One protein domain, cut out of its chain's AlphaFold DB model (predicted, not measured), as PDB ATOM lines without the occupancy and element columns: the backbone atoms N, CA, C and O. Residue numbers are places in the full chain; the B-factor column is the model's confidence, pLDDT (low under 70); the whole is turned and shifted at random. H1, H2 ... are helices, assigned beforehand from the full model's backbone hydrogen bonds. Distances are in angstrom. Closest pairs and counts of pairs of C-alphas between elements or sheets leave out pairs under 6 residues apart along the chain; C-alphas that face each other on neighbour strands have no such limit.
ATOM      1  N   LYS A   2     -37.475   8.726 -20.006       77.50
ATOM      2  CA  LYS A   2     -37.485   9.056 -18.565       77.50
ATOM      3  C   LYS A   2     -38.546   8.302 -17.753       77.50
ATOM      4  O   LYS A   2     -38.218   7.718 -16.731       77.50
ATOM      5  N   LEU A   3     -39.779   8.250 -18.261       84.31
ATOM      6  CA  LEU A   3     -40.886   7.521 -17.630       84.31
ATOM      7  C   LEU A   3     -40.573   6.028 -17.421       84.31
ATOM      8  O   LEU A   3     -40.820   5.503 -16.345       84.31
ATOM      9  N   TYR A   4     -39.976   5.369 -18.420       83.12
ATOM     10  CA  TYR A   4     -39.608   3.951 -18.346       83.12
ATOM     11  C   TYR A   4     -38.630   3.671 -17.201       83.12
ATOM     12  O   TYR A   4     -38.858   2.773 -16.402       83.12
ATOM     13  N   PHE A   5     -37.579   4.487 -17.075       85.62
ATOM     14  CA  PHE A   5     -36.614   4.343 -15.988       85.62
ATOM     15  C   PHE A   5     -37.279   4.451 -14.609       85.62
ATOM     16  O   PHE A   5     -37.007   3.634 -13.735       85.62
ATOM     17  N   TYR A   6     -38.184   5.419 -14.420       85.25
ATOM     18  CA  TYR A   6     -38.908   5.562 -13.155       85.25
ATOM     19  C   TYR A   6     -39.856   4.392 -12.884       85.25
ATOM     20  O   TYR A   6     -39.950   3.960 -11.741       85.25
ATOM     21  N   LEU A   7     -40.519   3.844 -13.907       86.94
ATOM     22  CA  LEU A   7     -41.346   2.642 -13.758       86.94
ATOM     23  C   LEU A   7     -40.504   1.431 -13.335       86.94
ATOM     24  O   LEU A   7     -40.856   0.763 -12.365       86.94
ATOM     25  N   CYS A   8     -39.364   1.192 -13.994       84.50
ATOM     26  CA  CYS A   8     -38.415   0.147 -13.600       84.50
ATOM     27  C   CYS A   8     -37.915   0.347 -12.168       84.50
ATOM     28  O   CYS A   8     -37.876  -0.604 -11.392       84.50
ATOM     29  N   PHE A   9     -37.569   1.585 -11.806       88.81
ATOM     30  CA  PHE A   9     -37.140   1.928 -10.456       88.81
ATOM     31  C   PHE A   9     -38.220   1.607  -9.422       88.81
ATOM     32  O   PHE A   9     -37.933   0.898  -8.465       88.81
ATOM     33  N   TRP A  10     -39.455   2.076  -9.619       86.88
ATOM     34  CA  TRP A  10     -40.554   1.840  -8.679       86.88
ATOM     35  C   TRP A  10     -40.894   0.360  -8.550       86.88
ATOM     36  O   TRP A  10     -41.078  -0.129  -7.438       86.88
ATOM     37  N   PHE A  11     -40.919  -0.367  -9.665       86.94
ATOM     38  CA  PHE A  11     -41.135  -1.809  -9.664       86.94
ATOM     39  C   PHE A  11     -40.047  -2.542  -8.866       86.94
ATOM     40  O   PHE A  11     -40.358  -3.314  -7.959       86.94
ATOM     41  N   CYS A  12     -38.772  -2.240  -9.133       85.88
ATOM     42  CA  CYS A  12     -37.651  -2.855  -8.423       85.88
ATOM     43  C   CYS A  12     -37.603  -2.443  -6.948       85.88
ATOM     44  O   CYS A  12     -37.264  -3.257  -6.094       85.88
ATOM     45  N   LEU A  13     -37.972  -1.201  -6.630       86.12
ATOM     46  CA  LEU A  13     -38.055  -0.706  -5.262       86.12
ATOM     47  C   LEU A  13     -39.130  -1.456  -4.474       86.12
ATOM     48  O   LEU A  13     -38.856  -1.899  -3.365       86.12
ATOM     49  N   LEU A  14     -40.322  -1.649  -5.045       85.56
ATOM     50  CA  LEU A  14     -41.391  -2.421  -4.404       85.56
ATOM     51  C   LEU A  14     -40.982  -3.882  -4.189       85.56
ATOM     52  O   LEU A  14     -41.220  -4.426  -3.114       85.56
ATOM     53  N   GLN A  15     -40.319  -4.504  -5.166       81.62
ATOM     54  CA  GLN A  15     -39.798  -5.867  -5.023       81.62
ATOM     55  C   GLN A  15     -38.698  -5.968  -3.961       81.62
ATOM     56  O   GLN A  15     -38.681  -6.935  -3.201       81.62
ATOM     57  N   LEU A  16     -37.809  -4.974  -3.884       83.94
ATOM     58  CA  LEU A  16     -36.744  -4.908  -2.886       83.94
ATOM     59  C   LEU A  16     -37.309  -4.675  -1.481       83.94
ATOM     60  O   LEU A  16     -36.906  -5.364  -0.549       83.94
ATOM     61  N   ILE A  17     -38.269  -3.756  -1.332       82.25
ATOM     62  CA  ILE A  17     -39.000  -3.536  -0.076       82.25
ATOM     63  C   ILE A  17     -39.714  -4.819   0.328       82.25
ATOM     64  O   ILE A  17     -39.578  -5.231   1.472       82.25
ATOM     65  N   GLY A  18     -40.404  -5.486  -0.599       75.25
ATOM     66  CA  GLY A  18     -40.984  -6.800  -0.350       75.25
ATOM     67  C   GLY A  18     -39.929  -7.754   0.211       75.25
ATOM     68  O   GLY A  18     -40.040  -8.217   1.341       75.25
ATOM     69  N   TRP A  19     -38.835  -7.958  -0.513       73.06
ATOM     70  CA  TRP A  19     -37.743  -8.815  -0.061       73.06
ATOM     71  C   TRP A  19     -37.199  -8.461   1.331       73.06
ATOM     72  O   TRP A  19     -36.948  -9.371   2.113       73.06
ATOM     73  N   LEU A  20     -37.050  -7.176   1.662       73.56
ATOM     74  CA  LEU A  20     -36.509  -6.708   2.944       73.56
ATOM     75  C   LEU A  20     -37.522  -6.717   4.097       73.56
ATOM     76  O   LEU A  20     -37.112  -6.864   5.246       73.56
ATOM     77  N   VAL A  21     -38.816  -6.546   3.812       67.88
ATOM     78  CA  VAL A  21     -39.899  -6.438   4.810       67.88
ATOM     79  C   VAL A  21     -40.546  -7.790   5.110       67.88
ATOM     80  O   VAL A  21     -40.979  -8.004   6.240       67.88
ATOM     81  N   TRP A  22     -40.536  -8.735   4.162       63.50
ATOM     82  CA  TRP A  22     -40.970 -10.129   4.364       63.50
ATOM     83  C   TRP A  22     -40.484 -10.757   5.699       63.50
ATOM     84  O   TRP A  22     -41.327 -11.259   6.444       63.50
ATOM     85  N   PRO A  23     -39.198 -10.617   6.092       55.12
ATOM     86  CA  PRO A  23     -38.666 -11.078   7.381       55.12
ATOM     87  C   PRO A  23     -39.405 -10.562   8.613       55.12
ATOM     88  O   PRO A  23     -39.577 -11.283   9.592       55.12
ATOM     89  N   PHE A  24     -39.796  -9.286   8.585       54.81
ATOM     90  CA  PHE A  24     -40.380  -8.579   9.724       54.81
ATOM     91  C   PHE A  24     -41.877  -8.867   9.870       54.81
ATOM     92  O   PHE A  24     -42.448  -8.616  10.926       54.81
ATOM     93  N   LEU A  25     -42.500  -9.441   8.837       57.59
ATOM     94  CA  LEU A  25     -43.886  -9.914   8.843       57.59
ATOM     95  C   LEU A  25     -44.019 -11.366   9.346       57.59
ATOM     96  O   LEU A  25     -45.077 -11.970   9.198       57.59
ATOM     97  N   GLY A  26     -42.954 -11.945   9.913       47.91
ATOM     98  CA  GLY A  26     -42.941 -13.341  10.368       47.91
ATOM     99  C   GLY A  26     -42.799 -14.369   9.238       47.91
ATOM    100  O   GLY A  26     -42.924 -15.565   9.484       47.91
ATOM    101  N   LEU A  27     -42.510 -13.924   8.011       50.31
ATOM    102  CA  LEU A  27     -42.265 -14.760   6.836       50.31
ATOM    103  C   LEU A  27     -40.763 -14.757   6.506       50.31
ATOM    104  O   LEU A  27     -40.337 -13.946   5.695       50.31
ATOM    105  N   GLU A  28     -39.995 -15.648   7.146       52.03
ATOM    106  CA  GLU A  28     -38.570 -15.998   6.919       52.03
ATOM    107  C   GLU A  28     -37.566 -14.856   6.603       52.03
ATOM    108  O   GLU A  28     -37.703 -14.059   5.678       52.03
ATOM    109  N   THR A  29     -36.450 -14.803   7.340       52.44
ATOM    110  CA  THR A  29     -35.421 -13.769   7.139       52.44
ATOM    111  C   THR A  29     -34.815 -13.788   5.730       52.44
ATOM    112  O   THR A  29     -34.655 -14.844   5.130       52.44
ATOM    113  N   VAL A  30     -34.408 -12.626   5.190       52.19
ATOM    114  CA  VAL A  30     -33.734 -12.515   3.871       52.19
ATOM    115  C   VAL A  30     -32.526 -13.446   3.803       52.19
ATOM    116  O   VAL A  30     -32.240 -14.040   2.770       52.19
ATOM    117  N   ILE A  31     -31.849 -13.607   4.939       46.97
ATOM    118  CA  ILE A  31     -30.726 -14.520   5.112       46.97
ATOM    119  C   ILE A  31     -31.188 -15.973   4.940       46.97
ATOM    120  O   ILE A  31     -30.547 -16.689   4.187       46.97
ATOM    121  N   LEU A  32     -32.323 -16.394   5.510       47.75
ATOM    122  CA  LEU A  32     -32.930 -17.706   5.233       47.75
ATOM    123  C   LEU A  32     -33.384 -17.829   3.764       47.75
ATOM    124  O   LEU A  32     -33.093 -18.823   3.108       47.75
ATOM    125  N   LYS A  33     -33.951 -16.787   3.155       54.44
ATOM    126  CA  LYS A  33     -34.321 -16.812   1.726       54.44
ATOM    127  C   LYS A  33     -33.134 -16.885   0.766       54.44
ATOM    128  O   LYS A  33     -33.289 -17.355  -0.349       54.44
ATOM    129  N   VAL A  34     -31.944 -16.442   1.164       49.84
ATOM    130  CA  VAL A  34     -30.718 -16.546   0.349       49.84
ATOM    131  C   VAL A  34     -29.880 -17.773   0.734       49.84
ATOM    132  O   VAL A  34     -29.200 -18.334  -0.122       49.84
ATOM    133  N   GLN A  35     -29.932 -18.222   1.995       44.22
ATOM    134  CA  GLN A  35     -29.097 -19.306   2.533       44.22
ATOM    135  C   GLN A  35     -29.822 -20.642   2.744       44.22
ATOM    136  O   GLN A  35     -29.154 -21.665   2.675       44.22
ATOM    137  N   SER A  36     -31.133 -20.698   2.995       46.94
ATOM    138  CA  SER A  36     -31.872 -21.948   3.255       46.94
ATOM    139  C   SER A  36     -32.860 -22.307   2.140       46.94
ATOM    140  O   SER A  36     -32.768 -23.417   1.609       46.94
ATOM    141  N   THR A  37     -33.733 -21.385   1.721       50.50
ATOM    142  CA  THR A  37     -34.810 -21.648   0.742       50.50
ATOM    143  C   THR A  37     -34.498 -21.144  -0.681       50.50
ATOM    144  O   THR A  37     -35.005 -21.686  -1.662       50.50
ATOM    145  N   GLY A  38     -33.602 -20.170  -0.855       55.03
ATOM    146  CA  GLY A  38     -33.289 -19.567  -2.164       55.03
ATOM    147  C   GLY A  38     -34.509 -18.912  -2.847       55.03
ATOM    148  O   GLY A  38     -35.532 -18.655  -2.216       55.03
ATOM    149  N   PHE A  39     -34.425 -18.623  -4.152       58.94
ATOM    150  CA  PHE A  39     -35.492 -17.922  -4.889       58.94
ATOM    151  C   PHE A  39     -36.771 -18.772  -5.038       58.94
ATOM    152  O   PHE A  39     -37.879 -18.241  -4.968       58.94
ATOM    153  N   TYR A  40     -36.616 -20.092  -5.187       58.06
ATOM    154  CA  TYR A  40     -37.689 -21.054  -5.469       58.06
ATOM    155  C   TYR A  40     -38.145 -21.905  -4.263       58.06
ATOM    156  O   TYR A  40     -39.019 -22.750  -4.418       58.06
ATOM    157  N   GLY A  41     -37.595 -21.727  -3.056       50.09
ATOM    158  CA  GLY A  41     -37.828 -22.660  -1.933       50.09
ATOM    159  C   GLY A  41     -39.142 -22.514  -1.174       50.09
ATOM    160  O   GLY A  41     -39.275 -23.086  -0.099       50.09
ATOM    161  N   ASN A  42     -40.120 -21.780  -1.707       48.88
ATOM    162  CA  ASN A  42     -41.405 -21.568  -1.038       48.88
ATOM    163  C   ASN A  42     -42.460 -22.649  -1.350       48.88
ATOM    164  O   ASN A  42     -43.652 -22.388  -1.235       48.88
ATOM    165  N   ILE A  43     -42.054 -23.845  -1.788       51.00
ATOM    166  CA  ILE A  43     -43.020 -24.912  -2.105       51.00
ATOM    167  C   ILE A  43     -43.415 -25.682  -0.839       51.00
ATOM    168  O   ILE A  43     -44.565 -26.079  -0.719       51.00
ATOM    169  N   ASN A  44     -42.510 -25.824   0.136       48.66
ATOM    170  CA  ASN A  44     -42.788 -26.222   1.520       48.66
ATOM    171  C   ASN A  44     -41.437 -26.249   2.272       48.66
ATOM    172  O   ASN A  44     -40.648 -27.163   2.021       48.66
ATOM    173  N   PRO A  45     -41.134 -25.304   3.181       47.56
ATOM    174  CA  PRO A  45     -39.879 -25.321   3.943       47.56
ATOM    175  C   PRO A  45     -39.750 -26.548   4.869       47.56
ATOM    176  O   PRO A  45     -38.653 -26.839   5.341       47.56
ATOM    177  N   TYR A  46     -40.842 -27.295   5.082       47.94
ATOM    178  CA  TYR A  46     -40.904 -28.538   5.856       47.94
ATOM    179  C   TYR A  46     -40.942 -29.807   4.989       47.94
ATOM    180  O   TYR A  46     -41.056 -30.908   5.527       47.94
ATOM    181  N   ALA A  47     -40.875 -29.693   3.657       53.44
ATOM    182  CA  ALA A  47     -40.687 -30.871   2.820       53.44
ATOM    183  C   ALA A  47     -39.280 -31.428   3.041       53.44
ATOM    184  O   ALA A  47     -38.299 -30.688   3.025       53.44
ATOM    185  N   GLU A  48     -39.177 -32.749   3.170       51.38
ATOM    186  CA  GLU A  48     -37.924 -33.484   3.402       51.38
ATOM    187  C   GLU A  48     -36.826 -33.173   2.361       51.38
ATOM    188  O   GLU A  48     -35.648 -33.445   2.586       51.38
ATOM    189  N   ASN A  49     -37.199 -32.601   1.205       62.84
ATOM    190  CA  ASN A  49     -36.271 -32.122   0.188       62.84
ATOM    191  C   ASN A  49     -36.949 -31.121  -0.791       62.84
ATOM    192  O   ASN A  49     -37.444 -31.532  -1.846       62.84
ATOM    193  N   PRO A  50     -36.966 -29.801  -0.500       59.88
ATOM    194  CA  PRO A  50     -37.679 -28.800  -1.313       59.88
ATOM    195  C   PRO A  50     -37.092 -28.628  -2.727       59.88
ATOM    196  O   PRO A  50     -37.717 -28.038  -3.602       59.88
ATOM    197  N   TYR A  51     -35.901 -29.181  -2.968       69.00
ATOM    198  CA  TYR A  51     -35.188 -29.126  -4.243       69.00
ATOM    199  C   TYR A  51     -35.364 -30.374  -5.110       69.00
ATOM    200  O   TYR A  51     -34.825 -30.408  -6.212       69.00
ATOM    201  N   LYS A  52     -36.082 -31.407  -4.647       71.88
ATOM    202  CA  LYS A  52     -36.193 -32.692  -5.363       71.88
ATOM    203  C   LYS A  52     -36.884 -32.559  -6.718       71.88
ATOM    204  O   LYS A  52     -36.404 -33.128  -7.693       71.88
ATOM    205  N   GLU A  53     -37.957 -31.777  -6.789       68.75
ATOM    206  CA  GLU A  53     -38.675 -31.527  -8.045       68.75
ATOM    207  C   GLU A  53     -37.834 -30.687  -9.015       68.75
ATOM    208  O   GLU A  53     -37.702 -31.032 -10.185       68.75
ATOM    209  N   ILE A  54     -37.159 -29.647  -8.515       71.06
ATOM    210  CA  ILE A  54     -36.254 -28.807  -9.319       71.06
ATOM    211  C   ILE A  54     -35.089 -29.640  -9.871       71.06
ATOM    212  O   ILE A  54     -34.782 -29.583 -11.059       71.06
ATOM    213  N   ALA A  55     -34.469 -30.459  -9.021       74.56
ATOM    214  CA  ALA A  55     -33.385 -31.363  -9.385       74.56
ATOM    215  C   ALA A  55     -33.812 -32.373 -10.461       74.56
ATOM    216  O   ALA A  55     -33.065 -32.626 -11.406       74.56
ATOM    217  N   LYS A  56     -35.041 -32.894 -10.360       75.06
ATOM    218  CA  LYS A  56     -35.630 -33.809 -11.343       75.06
ATOM    219  C   LYS A  56     -35.865 -33.131 -12.697       75.06
ATOM    220  O   LYS A  56     -35.523 -33.723 -13.714       75.06
ATOM    221  N   ILE A  57     -36.409 -31.911 -12.709       75.94
ATOM    222  CA  ILE A  57     -36.668 -31.138 -13.939       75.94
ATOM    223  C   ILE A  57     -35.354 -30.742 -14.626       75.94
ATOM    224  O   ILE A  57     -35.246 -30.793 -15.848       75.94
ATOM    225  N   TRP A  58     -34.343 -30.351 -13.851       77.44
ATOM    226  CA  TRP A  58     -33.051 -29.907 -14.381       77.44
ATOM    227  C   TRP A  58     -32.046 -31.041 -14.596       77.44
ATOM    228  O   TRP A  58     -30.945 -30.781 -15.071       77.44
ATOM    229  N   HIS A  59     -32.411 -32.288 -14.276       80.81
ATOM    230  CA  HIS A  59     -31.533 -33.460 -14.357       80.81
ATOM    231  C   HIS A  59     -30.203 -33.286 -13.594       80.81
ATOM    232  O   HIS A  59     -29.148 -33.736 -14.038       80.81
ATOM    233  N   VAL A  60     -30.253 -32.636 -12.431       80.88
ATOM    234  CA  VAL A  60     -29.094 -32.383 -11.558       80.88
ATOM    235  C   VAL A  60     -29.314 -32.987 -10.173       80.88
ATOM    236  O   VAL A  60     -30.411 -33.425  -9.838       80.88
ATOM    237  N   THR A  61     -28.278 -33.009  -9.333       85.31
ATOM    238  CA  THR A  61     -28.435 -33.381  -7.922       85.31
ATOM    239  C   THR A  61     -29.161 -32.277  -7.142       85.31
ATOM    240  O   THR A  61     -29.145 -31.105  -7.524       85.31
ATOM    241  N   THR A  62     -29.785 -32.630  -6.015       77.56
ATOM    242  CA  THR A  62     -30.456 -31.666  -5.119       77.56
ATOM    243  C   THR A  62     -29.499 -30.610  -4.566       77.56
ATOM    244  O   THR A  62     -29.886 -29.453  -4.407       77.56
ATOM    245  N   GLU A  63     -28.239 -30.978  -4.337       80.44
ATOM    246  CA  GLU A  63     -27.168 -30.059  -3.939       80.44
ATOM    247  C   GLU A  63     -26.894 -29.009  -5.024       80.44
ATOM    248  O   GLU A  63     -26.853 -27.812  -4.731       80.44
ATOM    249  N   ILE A  64     -26.784 -29.438  -6.287       80.44
ATOM    250  CA  ILE A  64     -26.577 -28.539  -7.430       80.44
ATOM    251  C   ILE A  64     -27.805 -27.642  -7.634       80.44
ATOM    252  O   ILE A  64     -27.652 -26.435  -7.820       80.44
ATOM    253  N   ALA A  65     -29.020 -28.187  -7.536       76.81
ATOM    254  CA  ALA A  65     -30.258 -27.411  -7.643       76.81
ATOM    255  C   ALA A  65     -30.364 -26.327  -6.554       76.81
ATOM    256  O   ALA A  65     -30.706 -25.180  -6.851       76.81
ATOM    257  N   SER A  66     -30.012 -26.661  -5.309       75.75
ATOM    258  CA  SER A  66     -29.951 -25.705  -4.197       75.75
ATOM    259  C   SER A  66     -28.924 -24.602  -4.463       75.75
ATOM    260  O   SER A  66     -29.227 -23.417  -4.307       75.75
ATOM    261  N   LEU A  67     -27.730 -24.960  -4.944       80.25
ATOM    262  CA  LEU A  67     -26.671 -23.997  -5.249       80.25
ATOM    263  C   LEU A  67     -27.065 -23.038  -6.383       80.25
ATOM    264  O   LEU A  67     -26.899 -21.825  -6.239       80.25
ATOM    265  N   ILE A  68     -27.651 -23.556  -7.469       80.62
ATOM    266  CA  ILE A  68     -28.177 -22.746  -8.580       80.62
ATOM    267  C   ILE A  68     -29.271 -21.799  -8.078       80.62
ATOM    268  O   ILE A  68     -29.250 -20.608  -8.382       80.62
ATOM    269  N   ASN A  69     -30.197 -22.293  -7.257       78.06
ATOM    270  CA  ASN A  69     -31.286 -21.489  -6.711       78.06
ATOM    271  C   ASN A  69     -30.788 -20.339  -5.812       78.06
ATOM    272  O   ASN A  69     -31.282 -19.212  -5.902       78.06
ATOM    273  N   ARG A  70     -29.773 -20.588  -4.974       76.00
ATOM    274  CA  ARG A  70     -29.122 -19.531  -4.179       76.00
ATOM    275  C   ARG A  70     -28.404 -18.520  -5.071       76.00
ATOM    276  O   ARG A  70     -28.518 -17.318  -4.839       76.00
ATOM    277  N   ALA A  71     -27.709 -18.980  -6.112       82.00
ATOM    278  CA  ALA A  71     -27.045 -18.095  -7.066       82.00
ATOM    279  C   ALA A  71     -28.052 -17.178  -7.783       82.00
ATOM    280  O   ALA A  71     -27.836 -15.969  -7.855       82.00
ATOM    281  N   ILE A  72     -29.188 -17.722  -8.231       82.75
ATOM    282  CA  ILE A  72     -30.274 -16.955  -8.854       82.75
ATOM    283  C   ILE A  72     -30.841 -15.913  -7.882       82.75
ATOM    284  O   ILE A  72     -31.003 -14.753  -8.264       82.75
ATOM    285  N   ALA A  73     -31.073 -16.283  -6.619       79.94
ATOM    286  CA  ALA A  73     -31.536 -15.352  -5.589       79.94
ATOM    287  C   ALA A  73     -30.573 -14.169  -5.392       79.94
ATOM    288  O   ALA A  73     -31.007 -13.019  -5.322       79.94
ATOM    289  N   ILE A  74     -29.264 -14.441  -5.349       83.12
ATOM    290  CA  ILE A  74     -28.228 -13.408  -5.218       83.12
ATOM    291  C   ILE A  74     -28.227 -12.492  -6.444       83.12
ATOM    292  O   ILE A  74     -28.263 -11.271  -6.289       83.12
ATOM    293  N   VAL A  75     -28.223 -13.057  -7.655       86.25
ATOM    294  CA  VAL A  75     -28.229 -12.278  -8.906       86.25
ATOM    295  C   VAL A  75     -29.468 -11.388  -8.985       86.25
ATOM    296  O   VAL A  75     -29.355 -10.209  -9.326       86.25
ATOM    297  N   TYR A  76     -30.634 -11.916  -8.617       85.50
ATOM    298  CA  TYR A  76     -31.877 -11.155  -8.549       85.50
ATOM    299  C   TYR A  76     -31.772  -9.986  -7.562       85.50
ATOM    300  O   TYR A  76     -32.017  -8.836  -7.928       85.50
ATOM    301  N   PHE A  77     -31.338 -10.253  -6.327       85.12
ATOM    302  CA  PHE A  77     -31.234  -9.232  -5.284       85.12
ATOM    303  C   PHE A  77     -30.225  -8.131  -5.640       85.12
ATOM    304  O   PHE A  77     -30.524  -6.941  -5.510       85.12
ATOM    305  N   VAL A  78     -29.049  -8.504  -6.154       88.00
ATOM    306  CA  VAL A  78     -28.029  -7.549  -6.608       88.00
ATOM    307  C   VAL A  78     -28.551  -6.709  -7.774       88.00
ATOM    308  O   VAL A  78     -28.323  -5.499  -7.800       88.00
ATOM    309  N   SER A  79     -29.300  -7.312  -8.701       89.94
ATOM    310  CA  SER A  79     -29.913  -6.591  -9.824       89.94
ATOM    311  C   SER A  79     -30.926  -5.548  -9.345       89.94
ATOM    312  O   SER A  79     -30.889  -4.406  -9.810       89.94
ATOM    313  N   LEU A  80     -31.770  -5.890  -8.363       88.31
ATOM    314  CA  LEU A  80     -32.696  -4.938  -7.739       88.31
ATOM    315  C   LEU A  80     -31.955  -3.779  -7.070       88.31
ATOM    316  O   LEU A  80     -32.273  -2.615  -7.325       88.31
ATOM    317  N   MET A  81     -30.937  -4.079  -6.257       88.62
ATOM    318  CA  MET A  81     -30.136  -3.044  -5.599       88.62
ATOM    319  C   MET A  81     -29.414  -2.148  -6.605       88.62
ATOM    320  O   MET A  81     -29.333  -0.942  -6.386       88.62
ATOM    321  N   ALA A  82     -28.913  -2.699  -7.710       89.75
ATOM    322  CA  ALA A  82     -28.240  -1.923  -8.744       89.75
ATOM    323  C   ALA A  82     -29.203  -0.953  -9.448       89.75
ATOM    324  O   ALA A  82     -28.848   0.210  -9.650       89.75
ATOM    325  N   ILE A  83     -30.433  -1.381  -9.761       89.50
ATOM    326  CA  ILE A  83     -31.454  -0.494 -10.342       89.50
ATOM    327  C   ILE A  83     -31.868   0.585  -9.337       89.50
ATOM    328  O   ILE A  83     -31.877   1.764  -9.686       89.50
ATOM    329  N   VAL A  84     -32.162   0.225  -8.087       90.31
ATOM    330  CA  VAL A  84     -32.573   1.202  -7.064       90.31
ATOM    331  C   VAL A  84     -31.428   2.171  -6.742       90.31
ATOM    332  O   VAL A  84     -31.611   3.387  -6.746       90.31
ATOM    333  N   GLY A  85     -30.214   1.658  -6.548       88.25
ATOM    334  CA  GLY A  85     -29.015   2.446  -6.263       88.25
ATOM    335  C   GLY A  85     -28.583   3.346  -7.422       88.25
ATOM    336  O   GLY A  85     -27.944   4.378  -7.198       88.25
ATOM    337  N   SER A  86     -28.978   3.018  -8.656       89.12
ATOM    338  CA  SER A  86     -28.651   3.825  -9.832       89.12
ATOM    339  C   SER A  86     -29.147   5.270  -9.712       89.12
ATOM    340  O   SER A  86     -28.474   6.167 -10.222       89.12
ATOM    341  N   ILE A  87     -30.234   5.530  -8.966       87.06
ATOM    342  CA  ILE A  87     -30.805   6.875  -8.787       87.06
ATOM    343  C   ILE A  87     -29.805   7.873  -8.190       87.06
ATOM    344  O   ILE A  87     -29.763   9.035  -8.603       87.06
ATOM    345  N   PHE A  88     -28.927   7.407  -7.298       87.75
ATOM    346  CA  PHE A  88     -27.879   8.224  -6.683       87.75
ATOM    347  C   PHE A  88     -26.741   8.546  -7.658       87.75
ATOM    348  O   PHE A  88     -26.051   9.556  -7.514       87.75
ATOM    349  N   LEU A  89     -26.559   7.714  -8.686       88.12
ATOM    350  CA  LEU A  89     -25.485   7.828  -9.670       88.12
ATOM    351  C   LEU A  89     -25.927   8.500 -10.978       88.12
ATOM    352  O   LEU A  89     -25.063   8.858 -11.783       88.12
ATOM    353  N   ILE A  90     -27.230   8.746 -11.186       85.56
ATOM    354  CA  ILE A  90     -27.761   9.416 -12.391       85.56
ATOM    355  C   ILE A  90     -27.064  10.753 -12.641       85.56
ATOM    356  O   ILE A  90     -26.670  11.031 -13.775       85.56
ATOM    357  N   LYS A  91     -26.869  11.561 -11.590       84.50
ATOM    358  CA  LYS A  91     -26.213  12.874 -11.701       84.50
ATOM    359  C   LYS A  91     -24.747  12.775 -12.138       84.50
ATOM    360  O   LYS A  91     -24.250  13.701 -12.765       84.50
ATOM    361  N   LYS A  92     -24.063  11.671 -11.815       88.25
ATOM    362  CA  LYS A  92     -22.625  11.479 -12.070       88.25
ATOM    363  C   LYS A  92     -22.341  10.777 -13.399       88.25
ATOM    364  O   LYS A  92     -21.365  11.103 -14.062       88.25
ATOM    365  N   VAL A  93     -23.162   9.800 -13.781       87.56
ATOM    366  CA  VAL A  93     -22.904   8.926 -14.943       87.56
ATOM    367  C   VAL A  93     -23.720   9.334 -16.175       87.56
ATOM    368  O   VAL A  93     -23.339   9.015 -17.302       87.56
ATOM    369  N   GLY A  94     -24.812  10.072 -15.976       87.88
ATOM    370  CA  GLY A  94     -25.716  10.497 -17.036       87.88
ATOM    371  C   GLY A  94     -26.907   9.554 -17.216       87.88
ATOM    372  O   GLY A  94     -26.822   8.336 -17.043       87.88
ATOM    373  N   PHE A  95     -28.039  10.153 -17.582       85.56
ATOM    374  CA  PHE A  95     -29.343   9.495 -17.623       85.56
ATOM    375  C   PHE A  95     -29.415   8.342 -18.640       85.56
ATOM    376  O   PHE A  95     -29.961   7.278 -18.342       85.56
ATOM    377  N   ASP A  96     -28.816   8.517 -19.818       86.12
ATOM    378  CA  ASP A  96     -28.909   7.537 -20.907       86.12
ATOM    379  C   ASP A  96     -28.181   6.229 -20.580       86.12
ATOM    380  O   ASP A  96     -28.682   5.140 -20.865       86.12
ATOM    381  N   LYS A  97     -27.021   6.315 -19.916       87.31
ATOM    382  CA  LYS A  97     -26.261   5.135 -19.470       87.31
ATOM    383  C   LYS A  97     -27.012   4.370 -18.380       87.31
ATOM    384  O   LYS A  97     -27.099   3.147 -18.448       87.31
ATOM    385  N   MET A  98     -27.608   5.088 -17.428       88.25
ATOM    386  CA  MET A  98     -28.417   4.482 -16.364       88.25
ATOM    387  C   MET A  98     -29.689   3.829 -16.903       88.25
ATOM    388  O   MET A  98     -30.061   2.751 -16.453       88.25
ATOM    389  N   THR A  99     -30.310   4.419 -17.925       86.00
ATOM    390  CA  THR A  99     -31.485   3.828 -18.582       86.00
ATOM    391  C   THR A  99     -31.141   2.516 -19.287       86.00
ATOM    392  O   THR A  99     -31.894   1.552 -19.170       86.00
ATOM    393  N   LYS A 100     -29.986   2.435 -19.963       87.94
ATOM    394  CA  LYS A 100     -29.511   1.179 -20.575       87.94
ATOM    395  C   LYS A 100     -29.218   0.105 -19.528       87.94
ATOM    396  O   LYS A 100     -29.627  -1.037 -19.709       87.94
ATOM    397  N   LEU A 101     -28.556   0.472 -18.428       89.00
ATOM    398  CA  LEU A 101     -28.299  -0.444 -17.314       89.00
ATOM    399  C   LEU A 101     -29.612  -0.972 -16.720       89.00
ATOM    400  O   LEU A 101     -29.771  -2.180 -16.566       89.00
ATOM    401  N   ALA A 102     -30.566  -0.076 -16.447       87.44
ATOM    402  CA  ALA A 102     -31.875  -0.445 -15.924       87.44
ATOM    403  C   ALA A 102     -32.621  -1.383 -16.877       87.44
ATOM    404  O   ALA A 102     -33.197  -2.361 -16.418       87.44
ATOM    405  N   PHE A 103     -32.566  -1.143 -18.191       87.56
ATOM    406  CA  PHE A 103     -33.174  -2.028 -19.185       87.56
ATOM    407  C   PHE A 103     -32.568  -3.437 -19.147       87.56
ATOM    408  O   PHE A 103     -33.305  -4.410 -19.019       87.56
ATOM    409  N   ILE A 104     -31.236  -3.552 -19.189       89.81
ATOM    410  CA  ILE A 104     -30.540  -4.850 -19.165       89.81
ATOM    411  C   ILE A 104     -30.888  -5.624 -17.892       89.81
ATOM    412  O   ILE A 104     -31.279  -6.787 -17.959       89.81
ATOM    413  N   LEU A 105     -30.796  -4.970 -16.734       89.69
ATOM    414  CA  LEU A 105     -31.109  -5.600 -15.453       89.69
ATOM    415  C   LEU A 105     -32.598  -5.953 -15.335       89.69
ATOM    416  O   LEU A 105     -32.931  -6.990 -14.770       89.69
ATOM    417  N   SER A 106     -33.494  -5.153 -15.922       84.81
ATOM    418  CA  SER A 106     -34.927  -5.473 -15.978       84.81
ATOM    419  C   SER A 106     -35.191  -6.725 -16.814       84.81
ATOM    420  O   SER A 106     -35.995  -7.560 -16.414       84.81
ATOM    421  N   VAL A 107     -34.489  -6.900 -17.941       87.62
ATOM    422  CA  VAL A 107     -34.575  -8.127 -18.751       87.62
ATOM    423  C   VAL A 107     -34.086  -9.338 -17.954       87.62
ATOM    424  O   VAL A 107     -34.758 -10.364 -17.953       87.62
ATOM    425  N   VAL A 108     -32.973  -9.216 -17.223       87.38
ATOM    426  CA  VAL A 108     -32.473 -10.286 -16.339       87.38
ATOM    427  C   VAL A 108     -33.506 -10.646 -15.268       87.38
ATOM    428  O   VAL A 108     -33.788 -11.825 -15.065       87.38
ATOM    429  N   ILE A 109     -34.116  -9.648 -14.622       84.94
ATOM    430  CA  ILE A 109     -35.178  -9.850 -13.627       84.94
ATOM    431  C   ILE A 109     -36.373 -10.588 -14.240       84.94
ATOM    432  O   ILE A 109     -36.862 -11.545 -13.643       84.94
ATOM    433  N   VAL A 110     -36.815 -10.192 -15.437       84.56
ATOM    434  CA  VAL A 110     -37.905 -10.879 -16.143       84.56
ATOM    435  C   VAL A 110     -37.525 -12.324 -16.443       84.56
ATOM    436  O   VAL A 110     -38.310 -13.202 -16.117       84.56
ATOM    437  N   ILE A 111     -36.322 -12.593 -16.962       84.12
ATOM    438  CA  ILE A 111     -35.851 -13.964 -17.231       84.12
ATOM    439  C   ILE A 111     -35.854 -14.808 -15.954       84.12
ATOM    440  O   ILE A 111     -36.270 -15.959 -16.000       84.12
ATOM    441  N   ILE A 112     -35.432 -14.258 -14.815       80.81
ATOM    442  CA  ILE A 112     -35.442 -14.978 -13.532       80.81
ATOM    443  C   ILE A 112     -36.878 -15.281 -13.076       80.81
ATOM    444  O   ILE A 112     -37.152 -16.383 -12.601       80.81
ATOM    445  N   LEU A 113     -37.798 -14.325 -13.249       74.75
ATOM    446  CA  LEU A 113     -39.215 -14.477 -12.901       74.75
ATOM    447  C   LEU A 113     -39.961 -15.432 -13.846       74.75
ATOM    448  O   LEU A 113     -40.845 -16.156 -13.401       74.75
ATOM    449  N   THR A 114     -39.629 -15.452 -15.139       72.19
ATOM    450  CA  THR A 114     -40.279 -16.318 -16.140       72.19
ATOM    451  C   THR A 114     -39.588 -17.665 -16.304       72.19
ATOM    452  O   THR A 114     -40.202 -18.605 -16.785       72.19
ATOM    453  N   GLY A 115     -38.317 -17.767 -15.911       63.94
ATOM    454  CA  GLY A 115     -37.545 -19.007 -15.860       63.94
ATOM    455  C   GLY A 115     -37.992 -19.948 -14.741       63.94
ATOM    456  O   GLY A 115     -37.399 -21.012 -14.572       63.94
ATOM    457  N   LEU A 116     -39.039 -19.579 -13.989       57.22
ATOM    458  CA  LEU A 116     -39.763 -20.521 -13.152       57.22
ATOM    459  C   LEU A 116     -40.330 -21.645 -14.025       57.22
ATOM    460  O   LEU A 116     -41.082 -21.365 -14.960       57.22
ATOM    461  N   PRO A 117     -40.059 -22.919 -13.693       54.31
ATOM    462  CA  PRO A 117     -40.907 -23.995 -14.164       54.31
ATOM    463  C   PRO A 117     -42.323 -23.697 -13.660       54.31
ATOM    464  O   PRO A 117     -42.595 -23.792 -12.464       54.31
ATOM    465  N   LEU A 118     -43.225 -23.302 -14.565       49.22
ATOM    466  CA  LEU A 118     -44.649 -23.097 -14.259       49.22
ATOM    467  C   LEU A 118     -45.277 -24.365 -13.655       49.22
ATOM    468  O   LEU A 118     -46.274 -24.289 -12.944       49.22
TER     469      LEU A 118
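What this domain is: This is residues 2 to 118 of the 122 residues of an uncharacterized protein of Sphingobacterium sp. DR205 (UniProt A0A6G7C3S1). A long helical hairpin, H4 folding back as H5, makes the longest axis; H1 crosses it, while short H2 packs on H4 and short H3 on H4's first residues. The printed part, 117 residues with five named helices, H1 to H5 in order, is all helix and only just compact, close to loose, with radius of gyration of the C-alphas 16.1 A and spans of 50 by 32 by 21 A.

Where its parts are: Find C-alpha 2 at (-37.485, 9.056, -18.565); there H1, residues 2 to 25, begins and runs 33.9 A. Next come H2, residues 30 to 35, H3, residues 52 to 58, and H4, residues 62 to 93, 42.4 A. H5, residues 95 to 114, 28.1 A, ends at (-40.279, -16.318, -16.140).

How they stand to each other: Start at the hub, H4: it forms a hairpin with H5, closest C-alphas Ile 83 and Ala 102, 5.6 A, at a shallow tilt of 21 degrees. H1 touches H4 with residues 8 to 16 alone, at a steep tilt of 50 degrees, closest C-alphas Cys 12 and Leu 80, 5.4 A. O i to N i+4 pairs are within hydrogen-bond range throughout H2, H3 and H5, 18 of 20 in H1 and 23 of 28 in H4.

The domain as a whole: The printed part has no cut; residues 36 to 51 form the long link. Look for pLDDT under 70 at residues 21 to 51, 53 and 115 to 118.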